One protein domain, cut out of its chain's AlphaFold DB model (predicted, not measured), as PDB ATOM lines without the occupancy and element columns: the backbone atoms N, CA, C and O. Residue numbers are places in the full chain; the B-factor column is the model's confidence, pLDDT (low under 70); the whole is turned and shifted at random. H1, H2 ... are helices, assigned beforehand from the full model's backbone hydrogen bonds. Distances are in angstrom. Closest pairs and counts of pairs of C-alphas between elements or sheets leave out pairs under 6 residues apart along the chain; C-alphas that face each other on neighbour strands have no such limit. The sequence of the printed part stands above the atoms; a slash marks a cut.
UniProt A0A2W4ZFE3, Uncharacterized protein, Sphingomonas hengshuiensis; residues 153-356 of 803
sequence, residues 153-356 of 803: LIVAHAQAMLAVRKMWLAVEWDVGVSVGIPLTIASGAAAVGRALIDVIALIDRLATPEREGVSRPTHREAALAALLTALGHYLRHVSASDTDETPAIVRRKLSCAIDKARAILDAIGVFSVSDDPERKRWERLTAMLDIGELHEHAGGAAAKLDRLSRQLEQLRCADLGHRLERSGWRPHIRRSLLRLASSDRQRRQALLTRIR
ATOM      1  N   LEU A 153      74.584 -75.029  37.204       88.12
ATOM      2  CA  LEU A 153      73.268 -74.790  36.605       88.12
ATOM      3  C   LEU A 153      73.109 -73.344  36.123       88.12
ATOM      4  O   LEU A 153      72.625 -73.139  35.012       88.12
ATOM      5  N   ILE A 154      73.523 -72.354  36.921       85.25
ATOM      6  CA  ILE A 154      73.467 -70.928  36.555       85.25
ATOM      7  C   ILE A 154      74.317 -70.656  35.304       85.25
ATOM      8  O   ILE A 154      73.842 -70.030  34.354       85.25
ATOM      9  N   VAL A 155      75.550 -71.169  35.274       80.31
ATOM     10  CA  VAL A 155      76.471 -71.011  34.138       80.31
ATOM     11  C   VAL A 155      75.916 -71.677  32.875       80.31
ATOM     12  O   VAL A 155      75.856 -71.057  31.810       80.31
ATOM     13  N   ALA A 156      75.465 -72.929  32.987       85.25
ATOM     14  CA  ALA A 156      74.923 -73.686  31.864       85.25
ATOM     15  C   ALA A 156      73.644 -73.045  31.309       85.25
ATOM     16  O   ALA A 156      73.473 -72.979  30.092       85.25
ATOM     17  N   HIS A 157      72.774 -72.544  32.190       88.69
ATOM     18  CA  HIS A 157      71.530 -71.859  31.845       88.69
ATOM     19  C   HIS A 157      71.777 -70.568  31.061       88.69
ATOM     20  O   HIS A 157      71.206 -70.393  29.985       88.69
ATOM     21  N   ALA A 158      72.664 -69.697  31.543       75.69
ATOM     22  CA  ALA A 158      72.961 -68.431  30.878       75.69
ATOM     23  C   ALA A 158      73.663 -68.641  29.517       75.69
ATOM     24  O   ALA A 158      73.328 -67.983  28.530       75.69
ATOM     25  N   GLN A 159      74.550 -69.637  29.409       77.56
ATOM     26  CA  GLN A 159      75.125 -70.062  28.124       77.56
ATOM     27  C   GLN A 159      74.079 -70.647  27.163       77.56
ATOM     28  O   GLN A 159      74.116 -70.354  25.967       77.56
ATOM     29  N   ALA A 160      73.125 -71.438  27.662       83.75
ATOM     30  CA  ALA A 160      72.022 -71.952  26.853       83.75
ATOM     31  C   ALA A 160      71.108 -70.818  26.356       83.75
ATOM     32  O   ALA A 160      70.688 -70.835  25.201       83.75
ATOM     33  N   MET A 161      70.856 -69.795  27.179       76.31
ATOM     34  CA  MET A 161      70.090 -68.612  26.773       76.31
ATOM     35  C   MET A 161      70.810 -67.783  25.706       76.31
ATOM     36  O   MET A 161      70.163 -67.354  24.750       76.31
ATOM     37  N   LEU A 162      72.138 -67.633  25.793       71.19
ATOM     38  CA  LEU A 162      72.930 -67.025  24.716       71.19
ATOM     39  C   LEU A 162      72.818 -67.833  23.411       71.19
ATOM     40  O   LEU A 162      72.583 -67.255  22.348       71.19
ATOM     41  N   ALA A 163      72.930 -69.163  23.488       78.69
ATOM     42  CA  ALA A 163      72.798 -70.048  22.330       78.69
ATOM     43  C   ALA A 163      71.403 -69.949  21.681       78.69
ATOM     44  O   ALA A 163      71.305 -69.796  20.465       78.69
ATOM     45  N   VAL A 164      70.319 -69.962  22.471       74.94
ATOM     46  CA  VAL A 164      68.947 -69.801  21.950       74.94
ATOM     47  C   VAL A 164      68.737 -68.409  21.350       74.94
ATOM     48  O   VAL A 164      68.139 -68.303  20.282       74.94
ATOM     49  N   ARG A 165      69.261 -67.342  21.972       70.19
ATOM     50  CA  ARG A 165      69.195 -65.980  21.412       70.19
ATOM     51  C   ARG A 165      69.885 -65.904  20.049       70.19
ATOM     52  O   ARG A 165      69.334 -65.307  19.130       70.19
ATOM     53  N   LYS A 166      71.050 -66.540  19.892       73.19
ATOM     54  CA  LYS A 166      71.807 -66.560  18.629       73.19
ATOM     55  C   LYS A 166      71.183 -67.481  17.574       73.19
ATOM     56  O   LYS A 166      71.204 -67.136  16.397       73.19
ATOM     57  N   MET A 167      70.529 -68.572  17.984       77.12
ATOM     58  CA  MET A 167      69.663 -69.373  17.111       77.12
ATOM     59  C   MET A 167      68.461 -68.565  16.606       77.12
ATOM     60  O   MET A 167      68.195 -68.576  15.408       77.12
ATOM     61  N   TRP A 168      67.776 -67.819  17.480       72.00
ATOM     62  CA  TRP A 168      66.682 -66.928  17.075       72.00
ATOM     63  C   TRP A 168      67.151 -65.856  16.090       72.00
ATOM     64  O   TRP A 168      66.568 -65.742  15.016       72.00
ATOM     65  N   LEU A 169      68.245 -65.145  16.391       62.69
ATOM     66  CA  LEU A 169      68.809 -64.145  15.479       62.69
ATOM     67  C   LEU A 169      69.103 -64.733  14.089       62.69
ATOM     68  O   LEU A 169      68.739 -64.134  13.082       62.69
ATOM     69  N   ALA A 170      69.709 -65.919  14.020       70.50
ATOM     70  CA  ALA A 170      70.018 -66.573  12.750       70.50
ATOM     71  C   ALA A 170      68.765 -67.005  11.958       70.50
ATOM     72  O   ALA A 170      68.755 -66.886  10.737       70.50
ATOM     73  N   VAL A 171      67.709 -67.474  12.635       68.62
ATOM     74  CA  VAL A 171      66.449 -67.926  12.005       68.62
ATOM     75  C   VAL A 171      65.579 -66.758  11.528       68.62
ATOM     76  O   VAL A 171      64.930 -66.862  10.485       68.62
ATOM     77  N   GLU A 172      65.565 -65.660  12.283       62.72
ATOM     78  CA  GLU A 172      64.731 -64.481  12.028       62.72
ATOM     79  C   GLU A 172      65.351 -63.547  10.972       62.72
ATOM     80  O   GLU A 172      64.665 -63.061  10.071       62.72
ATOM     81  N   TRP A 173      66.673 -63.342  11.044       55.81
ATOM     82  CA  TRP A 173      67.406 -62.372  10.221       55.81
ATOM     83  C   TRP A 173      68.203 -63.002   9.064       55.81
ATOM     84  O   TRP A 173      68.865 -62.279   8.319       55.81
ATOM     85  N   ASP A 174      68.155 -64.331   8.899       59.19
ATOM     86  CA  ASP A 174      68.971 -65.107   7.942       59.19
ATOM     87  C   ASP A 174      70.492 -64.872   8.103       59.19
ATOM     88  O   ASP A 174      71.274 -64.954   7.149       59.19
ATOM     89  N   VAL A 175      70.930 -64.548   9.327       50.78
ATOM     90  CA  VAL A 175      72.322 -64.183   9.628       50.78
ATOM     91  C   VAL A 175      73.231 -65.391   9.445       50.78
ATOM     92  O   VAL A 175      73.097 -66.407  10.126       50.78
ATOM     93  N   GLY A 176      74.182 -65.258   8.521       46.59
ATOM     94  CA  GLY A 176      75.161 -66.296   8.221       46.59
ATOM     95  C   GLY A 176      74.665 -67.419   7.307       46.59
ATOM     96  O   GLY A 176      75.342 -68.439   7.223       46.59
ATOM     97  N   VAL A 177      73.577 -67.232   6.545       53.75
ATOM     98  CA  VAL A 177      73.187 -68.119   5.413       53.75
ATOM     99  C   VAL A 177      74.135 -67.936   4.199       53.75
ATOM    100  O   VAL A 177      73.780 -68.084   3.032       53.75
ATOM    101  N   SER A 178      75.391 -67.577   4.458       48.66
ATOM    102  CA  SER A 178      76.430 -67.399   3.452       48.66
ATOM    103  C   SER A 178      76.957 -68.767   3.007       48.66
ATOM    104  O   SER A 178      77.460 -69.534   3.821       48.66
ATOM    105  N   VAL A 179      76.918 -69.027   1.695       51.81
ATOM    106  CA  VAL A 179      77.527 -70.200   1.030       51.81
ATOM    107  C   VAL A 179      76.829 -71.548   1.303       51.81
ATOM    108  O   VAL A 179      77.430 -72.486   1.815       51.81
ATOM    109  N   GLY A 180      75.558 -71.679   0.902       61.84
ATOM    110  CA  GLY A 180      74.921 -72.989   0.653       61.84
ATOM    111  C   GLY A 180      74.692 -73.906   1.866       61.84
ATOM    112  O   GLY A 180      74.324 -75.064   1.690       61.84
ATOM    113  N   ILE A 181      74.899 -73.415   3.089       72.94
ATOM    114  CA  ILE A 181      74.665 -74.166   4.329       72.94
ATOM    115  C   ILE A 181      73.164 -74.109   4.691       72.94
ATOM    116  O   ILE A 181      72.619 -73.007   4.797       72.94
ATOM    117  N   PRO A 182      72.485 -75.250   4.936       80.56
ATOM    118  CA  PRO A 182      71.089 -75.265   5.380       80.56
ATOM    119  C   PRO A 182      70.851 -74.476   6.678       80.56
ATOM    120  O   PRO A 182      71.654 -74.532   7.614       80.56
ATOM    121  N   LEU A 183      69.705 -73.790   6.777       82.31
ATOM    122  CA  LEU A 183      69.366 -72.910   7.910       82.31
ATOM    123  C   LEU A 183      69.393 -73.630   9.275       82.31
ATOM    124  O   LEU A 183      69.787 -73.048  10.284       82.31
ATOM    125  N   THR A 184      69.042 -74.915   9.309       84.19
ATOM    126  CA  THR A 184      69.090 -75.778  10.506       84.19
ATOM    127  C   THR A 184      70.518 -75.934  11.060       84.19
ATOM    128  O   THR A 184      70.706 -76.005  12.274       84.19
ATOM    129  N   ILE A 185      71.539 -75.888  10.194       81.19
ATOM    130  CA  ILE A 185      72.963 -75.864  10.574       81.19
ATOM    131  C   ILE A 185      73.406 -74.438  10.907       81.19
ATOM    132  O   ILE A 185      73.960 -74.206  11.983       81.19
ATOM    133  N   ALA A 186      73.130 -73.474  10.021       77.88
ATOM    134  CA  ALA A 186      73.561 -72.083  10.188       77.88
ATOM    135  C   ALA A 186      73.017 -71.455  11.487       77.88
ATOM    136  O   ALA A 186      73.711 -70.688  12.151       77.88
ATOM    137  N   SER A 187      71.812 -71.837  11.914       79.31
ATOM    138  CA  SER A 187      71.221 -71.382  13.177       79.31
ATOM    139  C   SER A 187      71.864 -71.967  14.441       79.31
ATOM    140  O   SER A 187      71.663 -71.423  15.526       79.31
ATOM    141  N   GLY A 188      72.656 -73.038  14.335       83.44
ATOM    142  CA  GLY A 188      73.252 -73.712  15.490       83.44
ATOM    143  C   GLY A 188      72.248 -74.516  16.325       83.44
ATOM    144  O   GLY A 188      72.448 -74.680  17.530       83.44
ATOM    145  N   ALA A 189      71.179 -75.039  15.705       88.50
ATOM    146  CA  ALA A 189      70.143 -75.820  16.387       88.50
ATOM    147  C   ALA A 189      70.722 -76.991  17.210       88.50
ATOM    148  O   ALA A 189      70.350 -77.185  18.367       88.50
ATOM    149  N   ALA A 190      71.710 -77.716  16.673       88.75
ATOM    150  CA  ALA A 190      72.370 -78.804  17.396       88.75
ATOM    151  C   ALA A 190      73.061 -78.336  18.695       88.75
ATOM    152  O   ALA A 190      72.931 -78.974  19.741       88.75
ATOM    153  N   ALA A 191      73.731 -77.179  18.668       87.12
ATOM    154  CA  ALA A 191      74.390 -76.604  19.841       87.12
ATOM    155  C   ALA A 191      73.380 -76.161  20.918       87.12
ATOM    156  O   ALA A 191      73.629 -76.359  22.109       87.12
ATOM    157  N   VAL A 192      72.215 -75.636  20.518       89.31
ATOM    158  CA  VAL A 192      71.099 -75.361  21.440       89.31
ATOM    159  C   VAL A 192      70.559 -76.653  22.058       89.31
ATOM    160  O   VAL A 192      70.388 -76.711  23.274       89.31
ATOM    161  N   GLY A 193      70.356 -77.708  21.264       90.75
ATOM    162  CA  GLY A 193      69.949 -79.023  21.767       90.75
ATOM    163  C   GLY A 193      70.920 -79.581  22.815       90.75
ATOM    164  O   GLY A 193      70.489 -79.982  23.898       90.75
ATOM    165  N   ARG A 194      72.232 -79.521  22.544       90.25
ATOM    166  CA  ARG A 194      73.294 -79.913  23.490       90.25
ATOM    167  C   ARG A 194      73.231 -79.089  24.780       90.25
ATOM    168  O   ARG A 194      73.296 -79.657  25.866       90.25
ATOM    169  N   ALA A 195      73.024 -77.774  24.678       90.88
ATOM    170  CA  ALA A 195      72.891 -76.900  25.841       90.88
ATOM    171  C   ALA A 195      71.654 -77.235  26.699       90.88
ATOM    172  O   ALA A 195      71.764 -77.293  27.923       90.88
ATOM    173  N   LEU A 196      70.499 -77.516  26.081       94.06
ATOM    174  CA  LEU A 196      69.289 -77.953  26.792       94.06
ATOM    175  C   LEU A 196      69.500 -79.295  27.510       94.06
ATOM    176  O   LEU A 196      69.087 -79.438  28.660       94.06
ATOM    177  N   ILE A 197      70.168 -80.259  26.865       92.88
ATOM    178  CA  ILE A 197      70.520 -81.555  27.469       92.88
ATOM    179  C   ILE A 197      71.416 -81.357  28.696       92.88
ATOM    180  O   ILE A 197      71.149 -81.948  29.740       92.88
ATOM    181  N   ASP A 198      72.446 -80.512  28.600       91.50
ATOM    182  CA  ASP A 198      73.374 -80.263  29.708       91.50
ATOM    183  C   ASP A 198      72.670 -79.602  30.905       91.50
ATOM    184  O   ASP A 198      72.885 -80.002  32.051       91.50
ATOM    185  N   VAL A 199      71.788 -78.631  30.642       93.00
ATOM    186  CA  VAL A 199      71.003 -77.937  31.675       93.00
ATOM    187  C   VAL A 199      69.985 -78.884  32.332       93.00
ATOM    188  O   VAL A 199      69.853 -78.877  33.554       93.00
ATOM    189  N   ILE A 200      69.301 -79.750  31.574       93.19
ATOM    190  CA  ILE A 200      68.375 -80.740  32.157       93.19
ATOM    191  C   ILE A 200      69.144 -81.829  32.926       93.19
ATOM    192  O   ILE A 200      68.685 -82.253  33.984       93.19
ATOM    193  N   ALA A 201      70.340 -82.228  32.483       90.56
ATOM    194  CA  ALA A 201      71.205 -83.146  33.232       90.56
ATOM    195  C   ALA A 201      71.697 -82.548  34.568       90.56
ATOM    196  O   ALA A 201      71.892 -83.276  35.539       90.56
ATOM    197  N   LEU A 202      71.869 -81.225  34.650       91.25
ATOM    198  CA  LEU A 202      72.130 -80.518  35.910       91.25
ATOM    199  C   LEU A 202      70.917 -80.528  36.846       91.25
ATOM    200  O   LEU A 202      71.076 -80.764  38.042       91.25
ATOM    201  N   ILE A 203      69.708 -80.345  36.310       91.06
ATOM    202  CA  ILE A 203      68.470 -80.516  37.083       91.06
ATOM    203  C   ILE A 203      68.313 -81.969  37.564       91.06
ATOM    204  O   ILE A 203      67.911 -82.181  38.703       91.06
ATOM    205  N   ASP A 204      68.687 -82.970  36.762       90.06
ATOM    206  CA  ASP A 204      68.660 -84.385  37.165       90.06
ATOM    207  C   ASP A 204      69.649 -84.701  38.303       90.06
ATOM    208  O   ASP A 204      69.292 -85.381  39.270       90.06
ATOM    209  N   ARG A 205      70.858 -84.122  38.251       87.88
ATOM    210  CA  ARG A 205      71.819 -84.168  39.366       87.88
ATOM    211  C   ARG A 205      71.224 -83.556  40.638       87.88
ATOM    212  O   ARG A 205      71.235 -84.212  41.672       87.88
ATOM    213  N   LEU A 206      70.629 -82.362  40.555       87.88
ATOM    214  CA  LEU A 206      69.967 -81.698  41.692       87.88
ATOM    215  C   LEU A 206      68.704 -82.428  42.190       87.88
ATOM    216  O   LEU A 206      68.297 -82.243  43.335       87.88
ATOM    217  N   ALA A 207      68.064 -83.243  41.349       85.44
ATOM    218  CA  ALA A 207      66.899 -84.033  41.732       85.44
ATOM    219  C   ALA A 207      67.258 -85.310  42.508       85.44
ATOM    220  O   ALA A 207      66.414 -85.843  43.237       85.44
ATOM    221  N   THR A 208      68.485 -85.807  42.342       83.31
ATOM    222  CA  THR A 208      68.960 -87.067  42.925       83.31
ATOM    223  C   THR A 208      69.129 -86.925  44.445       83.31
ATOM    224  O   THR A 208      69.672 -85.918  44.896       83.31
ATOM    225  N   PRO A 209      68.623 -87.867  45.266       76.12
ATOM    226  CA  PRO A 209      68.809 -87.812  46.712       76.12
ATOM    227  C   PRO A 209      70.271 -88.079  47.096       76.12
ATOM    228  O   PRO A 209      70.954 -88.874  46.461       76.12
ATOM    229  N   GLU A 210      70.727 -87.450  48.180       70.56
ATOM    230  CA  GLU A 210      72.102 -87.568  48.700       70.56
ATOM    231  C   GLU A 210      72.437 -88.960  49.263       70.56
ATOM    232  O   GLU A 210      73.599 -89.268  49.513       70.56
ATOM    233  N   ARG A 211      71.421 -89.800  49.498       73.19
ATOM    234  CA  ARG A 211      71.567 -91.171  49.996       73.19
ATOM    235  C   ARG A 211      71.203 -92.164  48.902       73.19
ATOM    236  O   ARG A 211      70.096 -92.116  48.364       73.19
ATOM    237  N   GLU A 212      72.115 -93.091  48.635       64.38
ATOM    238  CA  GLU A 212      71.870 -94.228  47.749       64.38
ATOM    239  C   GLU A 212      70.697 -95.089  48.254       64.38
ATOM    240  O   GLU A 212      70.413 -95.155  49.452       64.38
ATOM    241  N   GLY A 213      69.975 -95.723  47.327       62.16
ATOM    242  CA  GLY A 213      68.808 -96.561  47.629       62.16
ATOM    243  C   GLY A 213      67.506 -95.811  47.955       62.16
ATOM    244  O   GLY A 213      66.457 -96.446  48.037       62.16
ATOM    245  N   VAL A 214      67.523 -94.481  48.099       75.25
ATOM    246  CA  VAL A 214      66.305 -93.680  48.317       75.25
ATOM    247  C   VAL A 214      65.642 -93.338  46.977       75.25
ATOM    248  O   VAL A 214      66.298 -92.857  46.052       75.25
ATOM    249  N   SER A 215      64.329 -93.556  46.859       75.00
ATOM    250  CA  SER A 215      63.556 -93.151  45.677       75.00
ATOM    251  C   SER A 215      63.447 -91.625  45.567       75.00
ATOM    252  O   SER A 215      63.382 -90.903  46.566       75.00
ATOM    253  N   ARG A 216      63.426 -91.099  44.335       81.62
ATOM    254  CA  ARG A 216      63.263 -89.658  44.109       81.62
ATOM    255  C   ARG A 216      61.846 -89.225  44.528       81.62
ATOM    256  O   ARG A 216      60.885 -89.942  44.261       81.62
ATOM    257  N   PRO A 217      61.666 -88.045  45.150       83.12
ATOM    258  CA  PRO A 217      60.331 -87.543  45.456       83.12
ATOM    259  C   PRO A 217      59.516 -87.270  44.183       83.12
ATOM    260  O   PRO A 217      60.009 -86.632  43.251       83.12
ATOM    261  N   THR A 218      58.236 -87.649  44.189       82.19
ATOM    262  CA  THR A 218      57.321 -87.562  43.029       82.19
ATOM    263  C   THR A 218      57.254 -86.180  42.370       82.19
ATOM    264  O   THR A 218      57.135 -86.075  41.153       82.19
ATOM    265  N   HIS A 219      57.382 -85.095  43.141       82.56
ATOM    266  CA  HIS A 219      57.399 -83.730  42.605       82.56
ATOM    267  C   HIS A 219      58.673 -83.411  41.799       82.56
ATOM    268  O   HIS A 219      58.602 -82.655  40.830       82.56
ATOM    269  N   ARG A 220      59.822 -84.005  42.156       87.00
ATOM    270  CA  ARG A 220      61.069 -83.895  41.381       87.00
ATOM    271  C   ARG A 220      60.990 -84.749  40.112       87.00
ATOM    272  O   ARG A 220      61.400 -84.305  39.043       87.00
ATOM    273  N   GLU A 221      60.404 -85.941  40.208       84.94
ATOM    274  CA  GLU A 221      60.176 -86.822  39.054       84.94
ATOM    275  C   GLU A 221      59.217 -86.197  38.032       84.94
ATOM    276  O   GLU A 221      59.531 -86.177  36.845       84.94
ATOM    277  N   ALA A 222      58.108 -85.598  38.477       83.56
ATOM    278  CA  ALA A 222      57.169 -84.883  37.611       83.56
ATOM    279  C   ALA A 222      57.812 -83.672  36.903       83.56
ATOM    280  O   ALA A 222      57.543 -83.424  35.726       83.56
ATOM    281  N   ALA A 223      58.699 -82.944  37.589       87.00
ATOM    282  CA  ALA A 223      59.459 -81.835  37.010       87.00
ATOM    283  C   ALA A 223      60.439 -82.303  35.920       87.00
ATOM    284  O   ALA A 223      60.498 -81.717  34.836       87.00
ATOM    285  N   LEU A 224      61.172 -83.394  36.167       89.00
ATOM    286  CA  LEU A 224      62.036 -84.022  35.164       89.00
ATOM    287  C   LEU A 224      61.227 -84.574  33.985       89.00
ATOM    288  O   LEU A 224      61.607 -84.374  32.832       89.00
ATOM    289  N   ALA A 225      60.093 -85.221  34.257       85.62
ATOM    290  CA  ALA A 225      59.187 -85.744  33.243       85.62
ATOM    291  C   ALA A 225      58.694 -84.636  32.295       85.62
ATOM    292  O   ALA A 225      58.775 -84.759  31.067       85.62
ATOM    293  N   ALA A 226      58.282 -83.501  32.866       86.81
ATOM    294  CA  ALA A 226      57.912 -82.307  32.121       86.81
ATOM    295  C   ALA A 226      59.072 -81.797  31.243       86.81
ATOM    296  O   ALA A 226      58.921 -81.660  30.027       86.81
ATOM    297  N   LEU A 227      60.260 -81.587  31.822       90.69
ATOM    298  CA  LEU A 227      61.444 -81.113  31.092       90.69
ATOM    299  C   LEU A 227      61.838 -82.024  29.923       90.69
ATOM    300  O   LEU A 227      62.079 -81.545  28.814       90.69
ATOM    301  N   LEU A 228      61.865 -83.338  30.145       90.62
ATOM    302  CA  LEU A 228      62.209 -84.329  29.124       90.62
ATOM    303  C   LEU A 228      61.153 -84.411  28.019       90.62
ATOM    304  O   LEU A 228      61.495 -84.625  26.856       90.62
ATOM    305  N   THR A 229      59.879 -84.213  28.360       87.88
ATOM    306  CA  THR A 229      58.807 -84.131  27.365       87.88
ATOM    307  C   THR A 229      58.959 -82.855  26.538       87.88
ATOM    308  O   THR A 229      59.014 -82.932  25.312       87.88
ATOM    309  N   ALA A 230      59.167 -81.690  27.162       88.25
ATOM    310  CA  ALA A 230      59.426 -80.435  26.451       88.25
ATOM    311  C   ALA A 230      60.663 -80.509  25.527       88.25
ATOM    312  O   ALA A 230      60.595 -80.050  24.383       88.25
ATOM    313  N   LEU A 231      61.753 -81.153  25.966       92.31
ATOM    314  CA  LEU A 231      62.931 -81.427  25.132       92.31
ATOM    315  C   LEU A 231      62.590 -82.349  23.947       92.31
ATOM    316  O   LEU A 231      63.044 -82.111  22.829       92.31
ATOM    317  N   GLY A 232      61.732 -83.351  24.144       90.00
ATOM    318  CA  GLY A 232      61.198 -84.171  23.054       90.00
ATOM    319  C   GLY A 232      60.378 -83.369  22.031       90.00
ATOM    320  O   GLY A 232      60.453 -83.640  20.835       90.00
ATOM    321  N   HIS A 233      59.629 -82.342  22.452       89.06
ATOM    322  CA  HIS A 233      58.969 -81.420  21.513       89.06
ATOM    323  C   HIS A 233      59.990 -80.576  20.737       89.06
ATOM    324  O   HIS A 233      59.852 -80.444  19.523       89.06
ATOM    325  N   TYR A 234      61.025 -80.052  21.406       92.50
ATOM    326  CA  TYR A 234      62.125 -79.334  20.753       92.50
ATOM    327  C   TYR A 234      62.785 -80.190  19.659       92.50
ATOM    328  O   TYR A 234      62.825 -79.786  18.497       92.50
ATOM    329  N   LEU A 235      63.217 -81.407  20.006       92.19
ATOM    330  CA  LEU A 235      63.907 -82.312  19.082       92.19
ATOM    331  C   LEU A 235      63.026 -82.746  17.905       92.19
ATOM    332  O   LEU A 235      63.526 -82.824  16.787       92.19
ATOM    333  N   ARG A 236      61.715 -82.945  18.108       90.94
ATOM    334  CA  ARG A 236      60.775 -83.198  16.999       90.94
ATOM    335  C   ARG A 236      60.726 -82.042  15.998       90.94
ATOM    336  O   ARG A 236      60.708 -82.294  14.799       90.94
ATOM    337  N   HIS A 237      60.724 -80.793  16.466       91.19
ATOM    338  CA  HIS A 237      60.724 -79.629  15.575       91.19
ATOM    339  C   HIS A 237      62.057 -79.455  14.833       91.19
ATOM    340  O   HIS A 237      62.030 -79.184  13.635       91.19
ATOM    341  N   VAL A 238      63.200 -79.670  15.503       91.19
ATOM    342  CA  VAL A 238      64.523 -79.612  14.852       91.19
ATOM    343  C   VAL A 238      64.684 -80.743  13.836       91.19
ATOM    344  O   VAL A 238      65.005 -80.466  12.686       91.19
ATOM    345  N   SER A 239      64.373 -81.990  14.203       91.19
ATOM    346  CA  SER A 239      64.417 -83.140  13.289       91.19
ATOM    347  C   SER A 239      63.542 -82.916  12.053       91.19
ATOM    348  O   SER A 239      64.015 -83.059  10.931       91.19
ATOM    349  N   ALA A 240      62.308 -82.433  12.232       88.44
ATOM    350  CA  ALA A 240      61.432 -82.109  11.110       88.44
ATOM    351  C   ALA A 240      61.931 -80.923  10.254       88.44
ATOM    352  O   ALA A 240      61.450 -80.747   9.140       88.44
ATOM    353  N   SER A 241      62.827 -80.071  10.763       86.75
ATOM    354  CA  SER A 241      63.483 -78.997   9.993       86.75
ATOM    355  C   SER A 241      64.806 -79.428   9.348       86.75
ATOM    356  O   SER A 241      65.368 -78.692   8.547       86.75
ATOM    357  N   ASP A 242      65.313 -80.606   9.709       86.31
ATOM    358  CA  ASP A 242      66.544 -81.214   9.189       86.31
ATOM    359  C   ASP A 242      66.257 -82.129   7.977       86.31
ATOM    360  O   ASP A 242      67.137 -82.397   7.161       86.31
ATOM    361  N   THR A 243      64.998 -82.574   7.843       84.88
ATOM    362  CA  THR A 243      64.472 -83.360   6.713       84.88
ATOM    363  C   THR A 243      63.861 -82.525   5.588       84.88
ATOM    364  O   THR A 243      63.673 -83.044   4.492       84.88
ATOM    365  N   ASP A 244      63.502 -81.268   5.857       82.44
ATOM    366  CA  ASP A 244      62.820 -80.384   4.907       82.44
ATOM    367  C   ASP A 244      63.805 -79.410   4.257       82.44
ATOM    368  O   ASP A 244      64.614 -78.786   4.940       82.44
ATOM    369  N   GLU A 245      63.658 -79.189   2.952       75.69
ATOM    370  CA  GLU A 245      64.499 -78.245   2.200       75.69
ATOM    371  C   GLU A 245      63.804 -76.890   1.957       75.69
ATOM    372  O   GLU A 245      64.459 -75.889   1.673       75.69
ATOM    373  N   THR A 246      62.478 -76.812   2.133       81.75
ATOM    374  CA  THR A 246      61.668 -75.603   1.895       81.75
ATOM    375  C   THR A 246      61.914 -74.525   2.968       81.75
ATOM    376  O   THR A 246      61.432 -74.682   4.099       81.75
ATOM    377  N   PRO A 247      62.547 -73.372   2.652       77.75
ATOM    378  CA  PRO A 247      63.035 -72.432   3.672       77.75
ATOM    379  C   PRO A 247      61.954 -71.865   4.601       77.75
ATOM    380  O   PRO A 247      62.187 -71.705   5.797       77.75
ATOM    381  N   ALA A 248      60.747 -71.608   4.087       75.50
ATOM    382  CA  ALA A 248      59.630 -71.104   4.891       75.50
ATOM    383  C   ALA A 248      59.126 -72.129   5.927       75.50
ATOM    384  O   ALA A 248      58.766 -71.760   7.048       75.50
ATOM    385  N   ILE A 249      59.129 -73.421   5.577       78.00
ATOM    386  CA  ILE A 249      58.716 -74.503   6.480       78.00
ATOM    387  C   ILE A 249      59.810 -74.749   7.522       78.00
ATOM    388  O   ILE A 249      59.503 -74.839   8.712       78.00
ATOM    389  N   VAL A 250      61.077 -74.762   7.095       81.12
ATOM    390  CA  VAL A 250      62.252 -74.845   7.976       81.12
ATOM    391  C   VAL A 250      62.245 -73.701   8.994       81.12
ATOM    392  O   VAL A 250      62.279 -73.976  10.192       81.12
ATOM    393  N   ARG A 251      62.085 -72.438   8.561       78.25
ATOM    394  CA  ARG A 251      61.981 -71.278   9.468       78.25
ATOM    395  C   ARG A 251      60.852 -71.466  10.482       78.25
ATOM    396  O   ARG A 251      61.112 -71.399  11.677       78.25
ATOM    397  N   ARG A 252      59.630 -71.790  10.037       77.75
ATOM    398  CA  ARG A 252      58.477 -72.013  10.932       77.75
ATOM    399  C   ARG A 252      58.744 -73.116  11.964       77.75
ATOM    400  O   ARG A 252      58.417 -72.943  13.138       77.75
ATOM    401  N   LYS A 253      59.336 -74.241  11.549       84.25
ATOM    402  CA  LYS A 253      59.693 -75.356  12.442       84.25
ATOM    403  C   LYS A 253      60.773 -74.943  13.450       84.25
ATOM    404  O   LYS A 253      60.621 -75.229  14.637       84.25
ATOM    405  N   LEU A 254      61.800 -74.209  13.017       80.00
ATOM    406  CA  LEU A 254      62.846 -73.680  13.895       80.00
ATOM    407  C   LEU A 254      62.306 -72.634  14.884       80.00
ATOM    408  O   LEU A 254      62.670 -72.697  16.056       80.00
ATOM    409  N   SER A 255      61.379 -71.754  14.488       77.06
ATOM    410  CA  SER A 255      60.679 -70.845  15.414       77.06
ATOM    411  C   SER A 255      59.913 -71.619  16.499       77.06
ATOM    412  O   SER A 255      60.040 -71.312  17.682       77.06
ATOM    413  N   CYS A 256      59.197 -72.694  16.138       77.62
ATOM    414  CA  CYS A 256      58.550 -73.570  17.125       77.62
ATOM    415  C   CYS A 256      59.558 -74.283  18.049       77.62
ATOM    416  O   CYS A 256      59.265 -74.497  19.227       77.62
ATOM    417  N   ALA A 257      60.746 -74.640  17.550       79.75
ATOM    418  CA  ALA A 257      61.823 -75.170  18.384       79.75
ATOM    419  C   ALA A 257      62.341 -74.098  19.366       79.75
ATOM    420  O   ALA A 257      62.412 -74.351  20.567       79.75
ATOM    421  N   ILE A 258      62.620 -72.883  18.889       78.88
ATOM    422  CA  ILE A 258      63.054 -71.728  19.692       78.88
ATOM    423  C   ILE A 258      62.064 -71.437  20.837       78.88
ATOM    424  O   ILE A 258      62.487 -71.298  21.987       78.88
ATOM    425  N   ASP A 259      60.754 -71.453  20.568       76.88
ATOM    426  CA  ASP A 259      59.703 -71.296  21.587       76.88
ATOM    427  C   ASP A 259      59.767 -72.370  22.689       76.88
ATOM    428  O   ASP A 259      59.595 -72.073  23.877       76.88
ATOM    429  N   LYS A 260      60.021 -73.633  22.316       82.44
ATOM    430  CA  LYS A 260      60.152 -74.745  23.273       82.44
ATOM    431  C   LYS A 260      61.458 -74.660  24.067       82.44
ATOM    432  O   LYS A 260      61.423 -74.854  25.281       82.44
ATOM    433  N   ALA A 261      62.569 -74.299  23.424       79.50
ATOM    434  CA  ALA A 261      63.853 -74.072  24.089       79.50
ATOM    435  C   ALA A 261      63.754 -72.948  25.132       79.50
ATOM    436  O   ALA A 261      64.150 -73.130  26.285       79.50
ATOM    437  N   ARG A 262      63.134 -71.818  24.766       76.38
ATOM    438  CA  ARG A 262      62.856 -70.714  25.694       76.38
ATOM    439  C   ARG A 262      61.957 -71.149  26.845       76.38
ATOM    440  O   ARG A 262      62.242 -70.812  27.986       76.38
ATOM    441  N   ALA A 263      60.889 -71.904  26.579       78.06
ATOM    442  CA  ALA A 263      59.983 -72.361  27.632       78.06
ATOM    443  C   ALA A 263      60.696 -73.206  28.704       78.06
ATOM    444  O   ALA A 263      60.432 -73.013  29.890       78.06
ATOM    445  N   ILE A 264      61.618 -74.079  28.286       84.94
ATOM    446  CA  ILE A 264      62.483 -74.863  29.178       84.94
ATOM    447  C   ILE A 264      63.387 -73.936  30.000       84.94
ATOM    448  O   ILE A 264      63.401 -74.007  31.229       84.94
ATOM    449  N   LEU A 265      64.127 -73.045  29.336       82.94
ATOM    450  CA  LEU A 265      65.125 -72.212  30.002       82.94
ATOM    451  C   LEU A 265      64.512 -71.113  30.882       82.94
ATOM    452  O   LEU A 265      65.082 -70.801  31.921       82.94
ATOM    453  N   ASP A 266      63.345 -70.560  30.553       78.00
ATOM    454  CA  ASP A 266      62.653 -69.604  31.428       78.00
ATOM    455  C   ASP A 266      62.154 -70.288  32.717       78.00
ATOM    456  O   ASP A 266      62.285 -69.716  33.799       78.00
ATOM    457  N   ALA A 267      61.655 -71.531  32.636       79.75
ATOM    458  CA  ALA A 267      61.261 -72.317  33.813       79.75
ATOM    459  C   ALA A 267      62.463 -72.662  34.709       79.75
ATOM    460  O   ALA A 267      62.411 -72.481  35.928       79.75
ATOM    461  N   ILE A 268      63.574 -73.090  34.103       85.50
ATOM    462  CA  ILE A 268      64.819 -73.391  34.823       85.50
ATOM    463  C   ILE A 268      65.462 -72.120  35.397       85.50
ATOM    464  O   ILE A 268      66.002 -72.159  36.498       85.50
ATOM    465  N   GLY A 269      65.354 -70.983  34.708       78.62
ATOM    466  CA  GLY A 269      65.837 -69.693  35.197       78.62
ATOM    467  C   GLY A 269      65.118 -69.244  36.469       78.62
ATOM    468  O   GLY A 269      65.760 -68.857  37.436       78.62
ATOM    469  N   VAL A 270      63.787 -69.354  36.519       72.00
ATOM    470  CA  VAL A 270      63.033 -69.058  37.752       72.00
ATOM    471  C   VAL A 270      63.399 -70.042  38.875       72.00
ATOM    472  O   VAL A 270      63.574 -69.630  40.020       72.00
ATOM    473  N   PHE A 271      63.592 -71.326  38.561       82.69
ATOM    474  CA  PHE A 271      64.066 -72.334  39.520       82.69
ATOM    475  C   PHE A 271      65.491 -72.046  40.052       82.69
ATOM    476  O   PHE A 271      65.788 -72.305  41.224       82.69
ATOM    477  N   SER A 272      66.382 -71.478  39.230       82.81
ATOM    478  CA  SER A 272      67.780 -71.221  39.602       82.81
ATOM    479  C   SER A 272      67.983 -70.010  40.525       82.81
ATOM    480  O   SER A 272      69.029 -69.933  41.166       82.81
ATOM    481  N   VAL A 273      66.989 -69.121  40.667       72.75
ATOM    482  CA  VAL A 273      67.067 -67.932  41.551       72.75
ATOM    483  C   VAL A 273      65.957 -67.829  42.601       72.75
ATOM    484  O   VAL A 273      66.057 -67.003  43.502       72.75
ATOM    485  N   SER A 274      64.917 -68.666  42.521       75.00
ATOM    486  CA  SER A 274      63.844 -68.732  43.521       75.00
ATOM    487  C   SER A 274      64.375 -69.111  44.911       75.00
ATOM    488  O   SER A 274      65.148 -70.065  45.064       75.00
ATOM    489  N   ASP A 275      63.892 -68.381  45.917       71.19
ATOM    490  CA  ASP A 275      64.092 -68.576  47.356       71.19
ATOM    491  C   ASP A 275      62.984 -69.439  48.006       71.19
ATOM    492  O   ASP A 275      63.028 -69.723  49.203       71.19
ATOM    493  N   ASP A 276      62.017 -69.938  47.224       75.94
ATOM    494  CA  ASP A 276      60.893 -70.742  47.719       75.94
ATOM    495  C   ASP A 276      61.336 -72.055  48.396       75.94
ATOM    496  O   ASP A 276      62.337 -72.649  47.977       75.94
ATOM    497  N   PRO A 277      60.543 -72.592  49.350       79.00
ATOM    498  CA  PRO A 277      60.724 -73.943  49.878       79.00
ATOM    499  C   PRO A 277      60.812 -74.988  48.764       79.00
ATOM    500  O   PRO A 277      60.036 -74.948  47.806       79.00
ATOM    501  N   GLU A 278      61.723 -75.952  48.917       80.25
ATOM    502  CA  GLU A 278      62.193 -76.820  47.830       80.25
ATOM    503  C   GLU A 278      61.056 -77.459  47.012       80.25
ATOM    504  O   GLU A 278      60.995 -77.298  45.793       80.25
ATOM    505  N   ARG A 279      60.083 -78.086  47.686       81.56
ATOM    506  CA  ARG A 279      58.908 -78.702  47.054       81.56
ATOM    507  C   ARG A 279      58.139 -77.733  46.143       81.56
ATOM    508  O   ARG A 279      57.827 -78.087  45.009       81.56
ATOM    509  N   LYS A 280      57.880 -76.501  46.604       80.12
ATOM    510  CA  LYS A 280      57.167 -75.473  45.820       80.12
ATOM    511  C   LYS A 280      57.975 -75.028  44.600       80.12
ATOM    512  O   LYS A 280      57.391 -74.690  43.573       80.12
ATOM    513  N   ARG A 281      59.307 -75.033  44.705       80.06
ATOM    514  CA  ARG A 281      60.228 -74.683  43.615       80.06
ATOM    515  C   ARG A 281      60.150 -75.701  42.472       80.06
ATOM    516  O   ARG A 281      60.029 -75.304  41.315       80.06
ATOM    517  N   TRP A 282      60.130 -76.995  42.799       85.12
ATOM    518  CA  TRP A 282      59.914 -78.081  41.832       85.12
ATOM    519  C   TRP A 282      58.500 -78.073  41.237       85.12
ATOM    520  O   TRP A 282      58.354 -78.114  40.019       85.12
ATOM    521  N   GLU A 283      57.460 -77.940  42.069       82.44
ATOM    522  CA  GLU A 283      56.063 -77.842  41.608       82.44
ATOM    523  C   GLU A 283      55.862 -76.648  40.649       82.44
ATOM    524  O   GLU A 283      55.155 -76.770  39.643       82.44
ATOM    525  N   ARG A 284      56.534 -75.511  40.900       78.31
ATOM    526  CA  ARG A 284      56.526 -74.341  40.006       78.31
ATOM    527  C   ARG A 284      57.211 -74.620  38.668       78.31
ATOM    528  O   ARG A 284      56.668 -74.222  37.641       78.31
ATOM    529  N   LEU A 285      58.362 -75.297  38.664       82.75
ATOM    530  CA  LEU A 285      59.069 -75.659  37.430       82.75
ATOM    531  C   LEU A 285      58.163 -76.491  36.508       82.75
ATOM    532  O   LEU A 285      58.052 -76.170  35.326       82.75
ATOM    533  N   THR A 286      57.445 -77.478  37.054       82.69
ATOM    534  CA  THR A 286      56.450 -78.265  36.305       82.69
ATOM    535  C   THR A 286      55.319 -77.384  35.770       82.69
ATOM    536  O   THR A 286      55.002 -77.438  34.586       82.69
ATOM    537  N   ALA A 287      54.729 -76.527  36.612       78.00
ATOM    538  CA  ALA A 287      53.579 -75.693  36.245       78.00
ATOM    539  C   ALA A 287      53.885 -74.609  35.185       78.00
ATOM    540  O   ALA A 287      52.981 -74.176  34.464       78.00
ATOM    541  N   MET A 288      55.147 -74.185  35.056       73.69
ATOM    542  CA  MET A 288      55.586 -73.240  34.019       73.69
ATOM    543  C   MET A 288      55.692 -73.871  32.620       73.69
ATOM    544  O   MET A 288      55.701 -73.140  31.616       73.69
ATOM    545  N   LEU A 289      55.774 -75.203  32.546       72.25
ATOM    546  CA  LEU A 289      55.919 -75.970  31.315       72.25
ATOM    547  C   LEU A 289      54.547 -76.453  30.819       72.25
ATOM    548  O   LEU A 289      54.042 -77.505  31.196       72.25
ATOM    549  N   ASP A 290      53.958 -75.662  29.927       63.62
ATOM    550  CA  ASP A 290      52.668 -75.925  29.279       63.62
ATOM    551  C   ASP A 290      52.781 -77.074  28.250       63.62
ATOM    552  O   ASP A 290      53.044 -76.858  27.060       63.62
ATOM    553  N   ILE A 291      52.709 -78.312  28.753       64.19
ATOM    554  CA  ILE A 291      52.944 -79.557  27.995       64.19
ATOM    555  C   ILE A 291      51.654 -80.377  27.794       64.19
ATOM    556  O   ILE A 291      51.586 -81.172  26.860       64.19
ATOM    557  N   GLY A 292      50.622 -80.163  28.615       61.41
ATOM    558  CA  GLY A 292      49.431 -81.016  28.634       61.41
ATOM    559  C   GLY A 292      49.694 -82.306  29.413       61.41
ATOM    560  O   GLY A 292      50.068 -82.248  30.583       61.41
ATOM    561  N   GLU A 293      49.500 -83.462  28.778       60.66
ATOM    562  CA  GLU A 293      49.697 -84.768  29.413       60.66
ATOM    563  C   GLU A 293      51.185 -85.128  29.566       60.66
ATOM    564  O   GLU A 293      51.961 -85.150  28.602       60.66
ATOM    565  N   LEU A 294      51.581 -85.455  30.798       62.34
ATOM    566  CA  LEU A 294      52.894 -86.021  31.092       62.34
ATOM    567  C   LEU A 294      52.952 -87.445  30.532       62.34
ATOM    568  O   LEU A 294      52.219 -88.323  30.974       62.34
ATOM    569  N   HIS A 295      53.828 -87.670  29.559       57.88
ATOM    570  CA  HIS A 295      54.049 -89.001  28.999       57.88
ATOM    571  C   HIS A 295      54.913 -89.810  29.970       57.88
ATOM    572  O   HIS A 295      55.869 -89.266  30.507       57.88
ATOM    573  N   GLU A 296      54.658 -91.101  30.173       50.78
ATOM    574  CA  GLU A 296      55.486 -91.901  31.084       50.78
ATOM    575  C   GLU A 296      56.955 -92.029  30.619       50.78
ATOM    576  O   GLU A 296      57.300 -91.979  29.430       50.78
ATOM    577  N   HIS A 297      57.864 -92.177  31.588       55.50
ATOM    578  CA  HIS A 297      59.316 -92.206  31.376       55.50
ATOM    579  C   HIS A 297      59.910 -93.565  31.768       55.50
ATOM    580  O   HIS A 297      60.744 -93.655  32.670       55.50
ATOM    581  N   ALA A 298      59.501 -94.625  31.062       43.38
ATOM    582  CA  ALA A 298      60.101 -95.951  31.205       43.38
ATOM    583  C   ALA A 298      61.639 -95.887  31.065       43.38
ATOM    584  O   ALA A 298      62.160 -95.299  30.113       43.38
ATOM    585  N   GLY A 299      62.357 -96.476  32.027       54.19
ATOM    586  CA  GLY A 299      63.827 -96.475  32.094       54.19
ATOM    587  C   GLY A 299      64.469 -95.278  32.815       54.19
ATOM    588  O   GLY A 299      65.690 -95.238  32.938       54.19
ATOM    589  N   GLY A 300      63.685 -94.321  33.321       72.75
ATOM    590  CA  GLY A 300      64.193 -93.204  34.123       72.75
ATOM    591  C   GLY A 300      64.816 -92.052  33.318       72.75
ATOM    592  O   GLY A 300      65.003 -92.106  32.098       72.75
ATOM    593  N   ALA A 301      65.110 -90.954  34.018       76.31
ATOM    594  CA  ALA A 301      65.488 -89.682  33.400       76.31
ATOM    595  C   ALA A 301      66.841 -89.725  32.667       76.31
ATOM    596  O   ALA A 301      66.925 -89.255  31.530       76.31
ATOM    597  N   ALA A 302      67.870 -90.337  33.266       78.75
ATOM    598  CA  ALA A 302      69.206 -90.448  32.674       78.75
ATOM    599  C   ALA A 302      69.196 -91.231  31.346       78.75
ATOM    600  O   ALA A 302      69.636 -90.710  30.321       78.75
ATOM    601  N   ALA A 303      68.586 -92.422  31.315       82.12
ATOM    602  CA  ALA A 303      68.488 -93.228  30.097       82.12
ATOM    603  C   ALA A 303      67.692 -92.518  28.982       82.12
ATOM    604  O   ALA A 303      68.020 -92.639  27.796       82.12
ATOM    605  N   LYS A 304      66.665 -91.731  29.343       84.31
ATOM    606  CA  LYS A 304      65.927 -90.912  28.371       84.31
ATOM    607  C   LYS A 304      66.764 -89.732  27.872       84.31
ATOM    608  O   LYS A 304      66.742 -89.490  26.670       84.31
ATOM    609  N   LEU A 305      67.552 -89.059  28.717       86.50
ATOM    610  CA  LEU A 305      68.532 -88.057  28.266       86.50
ATOM    611  C   LEU A 305      69.552 -88.661  27.295       86.50
ATOM    612  O   LEU A 305      69.827 -88.054  26.267       86.50
ATOM    613  N   ASP A 306      70.054 -89.866  27.561       86.62
ATOM    614  CA  ASP A 306      71.012 -90.555  26.681       86.62
ATOM    615  C   ASP A 306      70.381 -90.967  25.344       86.62
ATOM    616  O   ASP A 306      71.037 -90.959  24.298       86.62
ATOM    617  N   ARG A 307      69.088 -91.315  25.339       88.31
ATOM    618  CA  ARG A 307      68.323 -91.552  24.106       88.31
ATOM    619  C   ARG A 307      68.102 -90.259  23.319       88.31
ATOM    620  O   ARG A 307      68.356 -90.252  22.121       88.31
ATOM    621  N   LEU A 308      67.665 -89.182  23.974       88.88
ATOM    622  CA  LEU A 308      67.435 -87.880  23.337       88.88
ATOM    623  C   LEU A 308      68.748 -87.259  22.825       88.88
ATOM    624  O   LEU A 308      68.762 -86.670  21.749       88.88
ATOM    625  N   SER A 309      69.864 -87.454  23.538       89.31
ATOM    626  CA  SER A 309      71.198 -87.044  23.086       89.31
ATOM    627  C   SER A 309      71.629 -87.825  21.847       89.31
ATOM    628  O   SER A 309      72.055 -87.211  20.880       89.31
ATOM    629  N   ARG A 310      71.458 -89.154  21.814       89.19
ATOM    630  CA  ARG A 310      71.737 -89.941  20.598       89.19
ATOM    631  C   ARG A 310      70.854 -89.529  19.420       89.19
ATOM    632  O   ARG A 310      71.358 -89.428  18.313       89.19
ATOM    633  N   GLN A 311      69.571 -89.242  19.654       90.25
ATOM    634  CA  GLN A 311      68.668 -88.742  18.611       90.25
ATOM    635  C   GLN A 311      69.082 -87.368  18.072       90.25
ATOM    636  O   GLN A 311      68.920 -87.125  16.883       90.25
ATOM    637  N   LEU A 312      69.617 -86.484  18.921       90.56
ATOM    638  CA  LEU A 312      70.159 -85.195  18.494       90.56
ATOM    639  C   LEU A 312      71.404 -85.370  17.619       90.56
ATOM    640  O   LEU A 312      71.474 -84.783  16.546       90.56
ATOM    641  N   GLU A 313      72.367 -86.183  18.061       89.81
ATOM    642  CA  GLU A 313      73.622 -86.401  17.327       89.81
ATOM    643  C   GLU A 313      73.435 -87.237  16.039       89.81
ATOM    644  O   GLU A 313      74.327 -87.273  15.206       89.81
ATOM    645  N   GLN A 314      72.269 -87.866  15.838       89.12
ATOM    646  CA  GLN A 314      71.876 -88.543  14.589       89.12
ATOM    647  C   GLN A 314      71.303 -87.598  13.511       89.12
ATOM    648  O   GLN A 314      70.973 -88.056  12.417       89.12
ATOM    649  N   LEU A 315      71.137 -86.303  13.804       87.00
ATOM    650  CA  LEU A 315      70.658 -85.317  12.828       87.00
ATOM    651  C   LEU A 315      71.800 -84.827  11.926       87.00
ATOM    652  O   LEU A 315      72.923 -84.619  12.386       87.00
ATOM    653  N   ARG A 316      71.496 -84.523  10.659       81.62
ATOM    654  CA  ARG A 316      72.453 -83.971   9.678       81.62
ATOM    655  C   ARG A 316      73.060 -82.657  10.177       81.62
ATOM    656  O   ARG A 316      74.242 -82.379   9.964       81.62
ATOM    657  N   CYS A 317      72.271 -81.850  10.888       79.62
ATOM    658  CA  CYS A 317      72.750 -80.632  11.535       79.62
ATOM    659  C   CYS A 317      73.711 -80.842  12.717       79.62
ATOM    660  O   CYS A 317      74.403 -79.891  13.088       79.62
ATOM    661  N   ALA A 318      73.804 -82.044  13.294       72.12
ATOM    662  CA  ALA A 318      74.717 -82.345  14.397       72.12
ATOM    663  C   ALA A 318      76.112 -82.781  13.919       72.12
ATOM    664  O   ALA A 318      77.095 -82.246  14.442       72.12
ATOM    665  N   ASP A 319      76.194 -83.610  12.869       58.38
ATOM    666  CA  ASP A 319      77.452 -83.979  12.184       58.38
ATOM    667  C   ASP A 319      78.241 -82.734  11.746       58.38
ATOM    668  O   ASP A 319      79.452 -82.613  11.940       58.38
ATOM    669  N   LEU A 320      77.542 -81.741  11.194       48.06
ATOM    670  CA  LEU A 320      78.150 -80.466  10.801       48.06
ATOM    671  C   LEU A 320      78.261 -79.476  11.975       48.06
ATOM    672  O   LEU A 320      79.091 -78.565  11.941       48.06
ATOM    673  N   GLY A 321      77.487 -79.697  13.039       44.12
ATOM    674  CA  GLY A 321      77.506 -78.956  14.301       44.12
ATOM    675  C   GLY A 321      78.674 -79.299  15.234       44.12
ATOM    676  O   GLY A 321      78.817 -78.662  16.278       44.12
ATOM    677  N   HIS A 322      79.540 -80.257  14.885       46.91
ATOM    678  CA  HIS A 322      80.845 -80.435  15.541       46.91
ATOM    679  C   HIS A 322      81.762 -79.215  15.398       46.91
ATOM    680  O   HIS A 322      82.655 -79.007  16.215       46.91
ATOM    681  N   ARG A 323      81.538 -78.387  14.370       57.41
ATOM    682  CA  ARG A 323      82.275 -77.145  14.141       57.41
ATOM    683  C   ARG A 323      81.313 -75.975  14.294       57.41
ATOM    684  O   ARG A 323      80.605 -75.625  13.352       57.41
ATOM    685  N   LEU A 324      81.316 -75.327  15.466       63.38
ATOM    686  CA  LEU A 324      80.559 -74.081  15.700       63.38
ATOM    687  C   LEU A 324      80.886 -72.996  14.655       63.38
ATOM    688  O   LEU A 324      80.081 -72.098  14.429       63.38
ATOM    689  N   GLU A 325      82.031 -73.105  13.979       63.00
ATOM    690  CA  GLU A 325      82.424 -72.346  12.786       63.00
ATOM    691  C   GLU A 325      81.379 -72.315  11.661       63.00
ATOM    692  O   GLU A 325      81.295 -71.312  10.954       63.00
ATOM    693  N   ARG A 326      80.577 -73.380  11.504       66.88
ATOM    694  CA  ARG A 326      79.510 -73.481  10.491       66.88
ATOM    695  C   ARG A 326      78.195 -72.812  10.903       66.88
ATOM    696  O   ARG A 326      77.292 -72.707  10.077       66.88
ATOM    697  N   SER A 327      78.071 -72.356  12.150       68.94
ATOM    698  CA  SER A 327      76.958 -71.488  12.555       68.94
ATOM    699  C   SER A 327      77.170 -70.069  12.024       68.94
ATOM    700  O   SER A 327      78.302 -69.594  11.949       68.94
ATOM    701  N   GLY A 328      76.098 -69.327  11.761       64.81
ATOM    702  CA  GLY A 328      76.156 -67.893  11.464       64.81
ATOM    703  C   GLY A 328      76.600 -67.021  12.648       64.81
ATOM    704  O   GLY A 328      76.662 -65.803  12.524       64.81
ATOM    705  N   TRP A 329      76.892 -67.618  13.809       70.12
ATOM    706  CA  TRP A 329      77.245 -66.894  15.027       70.12
ATOM    707  C   TRP A 329      78.637 -66.264  14.934       70.12
ATOM    708  O   TRP A 329      79.535 -66.769  14.262       70.12
ATOM    709  N   ARG A 330      78.858 -65.190  15.690       59.28
ATOM    710  CA  ARG A 330      80.125 -64.446  15.697       59.28
ATOM    711  C   ARG A 330      81.269 -65.223  16.367       59.28
ATOM    712  O   ARG A 330      81.026 -65.913  17.359       59.28
ATOM    713  N   PRO A 331      82.537 -65.079  15.925       55.75
ATOM    714  CA  PRO A 331      83.657 -65.876  16.444       55.75
ATOM    715  C   PRO A 331      83.858 -65.817  17.966       55.75
ATOM    716  O   PRO A 331      84.198 -66.824  18.580       55.75
ATOM    717  N   HIS A 332      83.618 -64.667  18.601       51.50
ATOM    718  CA  HIS A 332      83.756 -64.521  20.055       51.50
ATOM    719  C   HIS A 332      82.625 -65.235  20.829       51.50
ATOM    720  O   HIS A 332      82.874 -65.806  21.891       51.50
ATOM    721  N   ILE A 333      81.411 -65.286  20.267       56.72
ATOM    722  CA  ILE A 333      80.288 -66.081  20.786       56.72
ATOM    723  C   ILE A 333      80.593 -67.573  20.641       56.72
ATOM    724  O   ILE A 333      80.458 -68.314  21.612       56.72
ATOM    725  N   ARG A 334      81.080 -68.008  19.466       61.41
ATOM    726  CA  ARG A 334      81.512 -69.400  19.232       61.41
ATOM    727  C   ARG A 334      82.557 -69.842  20.265       61.41
ATOM    728  O   ARG A 334      82.405 -70.911  20.839       61.41
ATOM    729  N   ARG A 335      83.563 -69.002  20.557       57.62
ATOM    730  CA  ARG A 335      84.572 -69.246  21.613       57.62
ATOM    731  C   ARG A 335      83.948 -69.326  23.011       57.62
ATOM    732  O   ARG A 335      84.202 -70.275  23.740       57.62
ATOM    733  N   SER A 336      83.075 -68.380  23.357       54.50
ATOM    734  CA  SER A 336      82.379 -68.344  24.658       54.50
ATOM    735  C   SER A 336      81.446 -69.542  24.890       54.50
ATOM    736  O   SER A 336      81.097 -69.847  26.030       54.50
ATOM    737  N   LEU A 337      81.037 -70.212  23.812       64.88
ATOM    738  CA  LEU A 337      80.182 -71.396  23.805       64.88
ATOM    739  C   LEU A 337      80.918 -72.657  23.317       64.88
ATOM    740  O   LEU A 337      80.258 -73.655  23.030       64.88
ATOM    741  N   LEU A 338      82.259 -72.649  23.252       65.94
ATOM    742  CA  LEU A 338      83.059 -73.677  22.567       65.94
ATOM    743  C   LEU A 338      82.759 -75.103  23.039       65.94
ATOM    744  O   LEU A 338      82.742 -76.027  22.229       65.94
ATOM    745  N   ARG A 339      82.423 -75.291  24.324       73.62
ATOM    746  CA  ARG A 339      82.006 -76.599  24.856       73.62
ATOM    747  C   ARG A 339      80.856 -77.229  24.057       73.62
ATOM    748  O   ARG A 339      80.849 -78.438  23.877       73.62
ATOM    749  N   LEU A 340      79.921 -76.441  23.518       74.94
ATOM    750  CA  LEU A 340      78.772 -76.935  22.743       74.94
ATOM    751  C   LEU A 340      79.156 -77.530  21.371       74.94
ATOM    752  O   LEU A 340      78.319 -78.173  20.738       74.94
ATOM    753  N   ALA A 341      80.407 -77.364  20.921       73.62
ATOM    754  CA  ALA A 341      80.948 -78.053  19.745       73.62
ATOM    755  C   ALA A 341      81.140 -79.566  19.981       73.62
ATOM    756  O   ALA A 341      81.020 -80.365  19.054       73.62
ATOM    757  N   SER A 342      81.411 -79.979  21.224       77.44
ATOM    758  CA  SER A 342      81.609 -81.390  21.568       77.44
ATOM    759  C   SER A 342      80.270 -82.130  21.645       77.44
ATOM    760  O   SER A 342      79.365 -81.694  22.358       77.44
ATOM    761  N   SER A 343      80.142 -83.268  20.958       78.06
ATOM    762  CA  SER A 343      78.998 -84.184  21.108       78.06
ATOM    763  C   SER A 343      79.029 -84.941  22.438       78.06
ATOM    764  O   SER A 343      77.973 -85.222  23.010       78.06
ATOM    765  N   ASP A 344      80.221 -85.209  22.984       80.25
ATOM    766  CA  ASP A 344      80.378 -85.879  24.272       80.25
ATOM    767  C   ASP A 344      79.906 -84.993  25.436       80.25
ATOM    768  O   ASP A 344      80.515 -83.979  25.789       80.25
ATOM    769  N   ARG A 345      78.823 -85.434  26.084       82.88
ATOM    770  CA  ARG A 345      78.254 -84.793  27.271       82.88
ATOM    771  C   ARG A 345      79.236 -84.751  28.444       82.88
ATOM    772  O   ARG A 345      79.221 -83.761  29.173       82.88
ATOM    773  N   GLN A 346      80.071 -85.773  28.647       79.56
ATOM    774  CA  GLN A 346      81.012 -85.799  29.773       79.56
ATOM    775  C   GLN A 346      82.076 -84.710  29.610       79.56
ATOM    776  O   GLN A 346      82.239 -83.882  30.507       79.56
ATOM    777  N   ARG A 347      82.706 -84.602  28.432       73.12
ATOM    778  CA  ARG A 347      83.616 -83.494  28.099       73.12
ATOM    779  C   ARG A 347      82.941 -82.124  28.203       73.12
ATOM    780  O   ARG A 347      83.547 -81.196  28.738       73.12
ATOM    781  N   ARG A 348      81.676 -81.973  27.775       75.56
ATOM    782  CA  ARG A 348      80.926 -80.710  27.961       75.56
ATOM    783  C   ARG A 348      80.724 -80.338  29.429       75.56
ATOM    784  O   ARG A 348      80.856 -79.162  29.766       75.56
ATOM    785  N   GLN A 349      80.413 -81.312  30.282       74.19
ATOM    786  CA  GLN A 349      80.253 -81.107  31.724       74.19
ATOM    787  C   GLN A 349      81.599 -80.797  32.399       74.19
ATOM    788  O   GLN A 349      81.674 -79.856  33.180       74.19
ATOM    789  N   ALA A 350      82.681 -81.483  32.025       69.62
ATOM    790  CA  ALA A 350      84.028 -81.203  32.532       69.62
ATOM    791  C   ALA A 350      84.566 -79.814  32.124       69.62
ATOM    792  O   ALA A 350      85.356 -79.215  32.849       69.62
ATOM    793  N   LEU A 351      84.139 -79.268  30.980       62.25
ATOM    794  CA  LEU A 351      84.437 -77.880  30.603       62.25
ATOM    795  C   LEU A 351      83.590 -76.863  31.382       62.25
ATOM    796  O   LEU A 351      84.044 -75.746  31.616       62.25
ATOM    797  N   LEU A 352      82.377 -77.237  31.795       64.69
ATOM    798  CA  LEU A 352      81.512 -76.399  32.623       64.69
ATOM    799  C   LEU A 352      82.057 -76.263  34.055       64.69
ATOM    800  O   LEU A 352      82.098 -75.156  34.580       64.69
ATOM    801  N   THR A 353      82.525 -77.360  34.663       59.59
ATOM    802  CA  THR A 353      83.079 -77.362  36.034       59.59
ATOM    803  C   THR A 353      84.378 -76.562  36.169       59.59
ATOM    804  O   THR A 353      84.712 -76.121  37.265       59.59
ATOM    805  N   ARG A 354      85.098 -76.319  35.063       60.06
ATOM    806  CA  ARG A 354      86.279 -75.435  35.016       60.06
ATOM    807  C   ARG A 354      85.933 -73.939  35.097       60.06
ATOM    808  O   ARG A 354      86.837 -73.122  35.262       60.06
ATOM    809  N   ILE A 355      84.661 -73.550  34.965       59.72
ATOM    810  CA  ILE A 355      84.250 -72.140  35.003       59.72
ATOM    811  C   ILE A 355      84.207 -71.659  36.459       59.72
ATOM    812  O   ILE A 355      83.397 -72.111  37.264       59.72
ATOM    813  N   ARG A 356      85.086 -70.707  36.783       54.84
ATOM    814  CA  ARG A 356      85.258 -70.137  38.126       54.84
ATOM    815  C   ARG A 356      84.085 -69.255  38.566       54.84
ATOM    816  O   ARG A 356      84.093 -68.038  38.374       54.84
TER     817      ARG A 356
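What this domain is: This is residues 153 to 356 of the 803 residues of an uncharacterized protein of Sphingomonas hengshuiensis (UniProt A0A2W4ZFE3). A bundle of roughly aligned helices, in which H1, H3 and H7 stand side by side in a row with H3 in the middle; the long H4 and H5 cover one side of this row, and the short H10 and H11 pack on H3 from the other side. H6 folds back on H4 and H5 near one end, while the small H2 and H8 pack on each other near the other end. The printed part has 204 residues with eleven named helices, H1 to H11 in chain order, and no named strand: its class is all helix. It is compact, with a radius of gyration of the C-alphas of 16.6 A and spans of 53 by 39 by 29 A.

How they stand to each other: The longest helix, H5, residues 247 to 273, forms a helical hairpin with H4, residues 218 to 242, at a shallow tilt of 22 degrees, opposite ways; their closest C-alphas, Ser 241 and Val 250, are 4.8 A apart. H6, residues 278 to 288, forms a helical hairpin with residues 263 to 271 of H5, closest at the C-alphas of Ala 267 and Leu 285, 5.4 A. H1, residues 153 to 173, touches H5 at the C-alphas of Val 171 and Arg 251, 6.1 A. The hub is H3, residues 189 to 207, touching seven helices. It runs opposite to H1 at a shallow tilt of 23 degrees, closest at the C-alphas of Ala 160 and Ala 195, 5.1 A. H7, residues 300 to 313, touches H3 at the C-alphas of Ile 197 and Leu 305, 6.8 A. H8, residues 316 to 322, is about perpendicular to H3 at 74 degrees and touches its residues 189 to 191 alone, closest at the C-alphas of Ala 190 and Ala 318, 5.2 A. H2, residues 183 to 186, touches H8 at the C-alphas of Ile 185 and Cys 317, 4.9 A. H10, residues 338 to 341, touches H11, residues 345 to 353, at the C-alphas of Arg 339 and Arg 348, 5.3 A. H9, residues 331 to 336, is near H1. Every O i to N i+4 pair is within hydrogen-bond range in H1, H3, H4, H5, H6, H7, H9 and H11, against 2 of 3 in H8; H2 and H10 are too short for such a pair.

Where its parts are: H1 begins at C-alpha 153 (73.268, -74.790, 36.605) and is 29.7 A long. H3 measures 26.8 A, H4 35.6 A and H5 38.4 A. H11 ends at C-alpha 353 (83.079, -77.362, 36.034).

The domain as a whole: The farthest C-alphas, Val 179 and Gly 213, are 54.2 A apart. Residues 210 to 215 stand free. The printed part has no cut; the link from H6 to H7 is long. Mean pLDDT of the printed part is 76.5, with 49 residues under 70, among them 171 to 180 and 290 to 299.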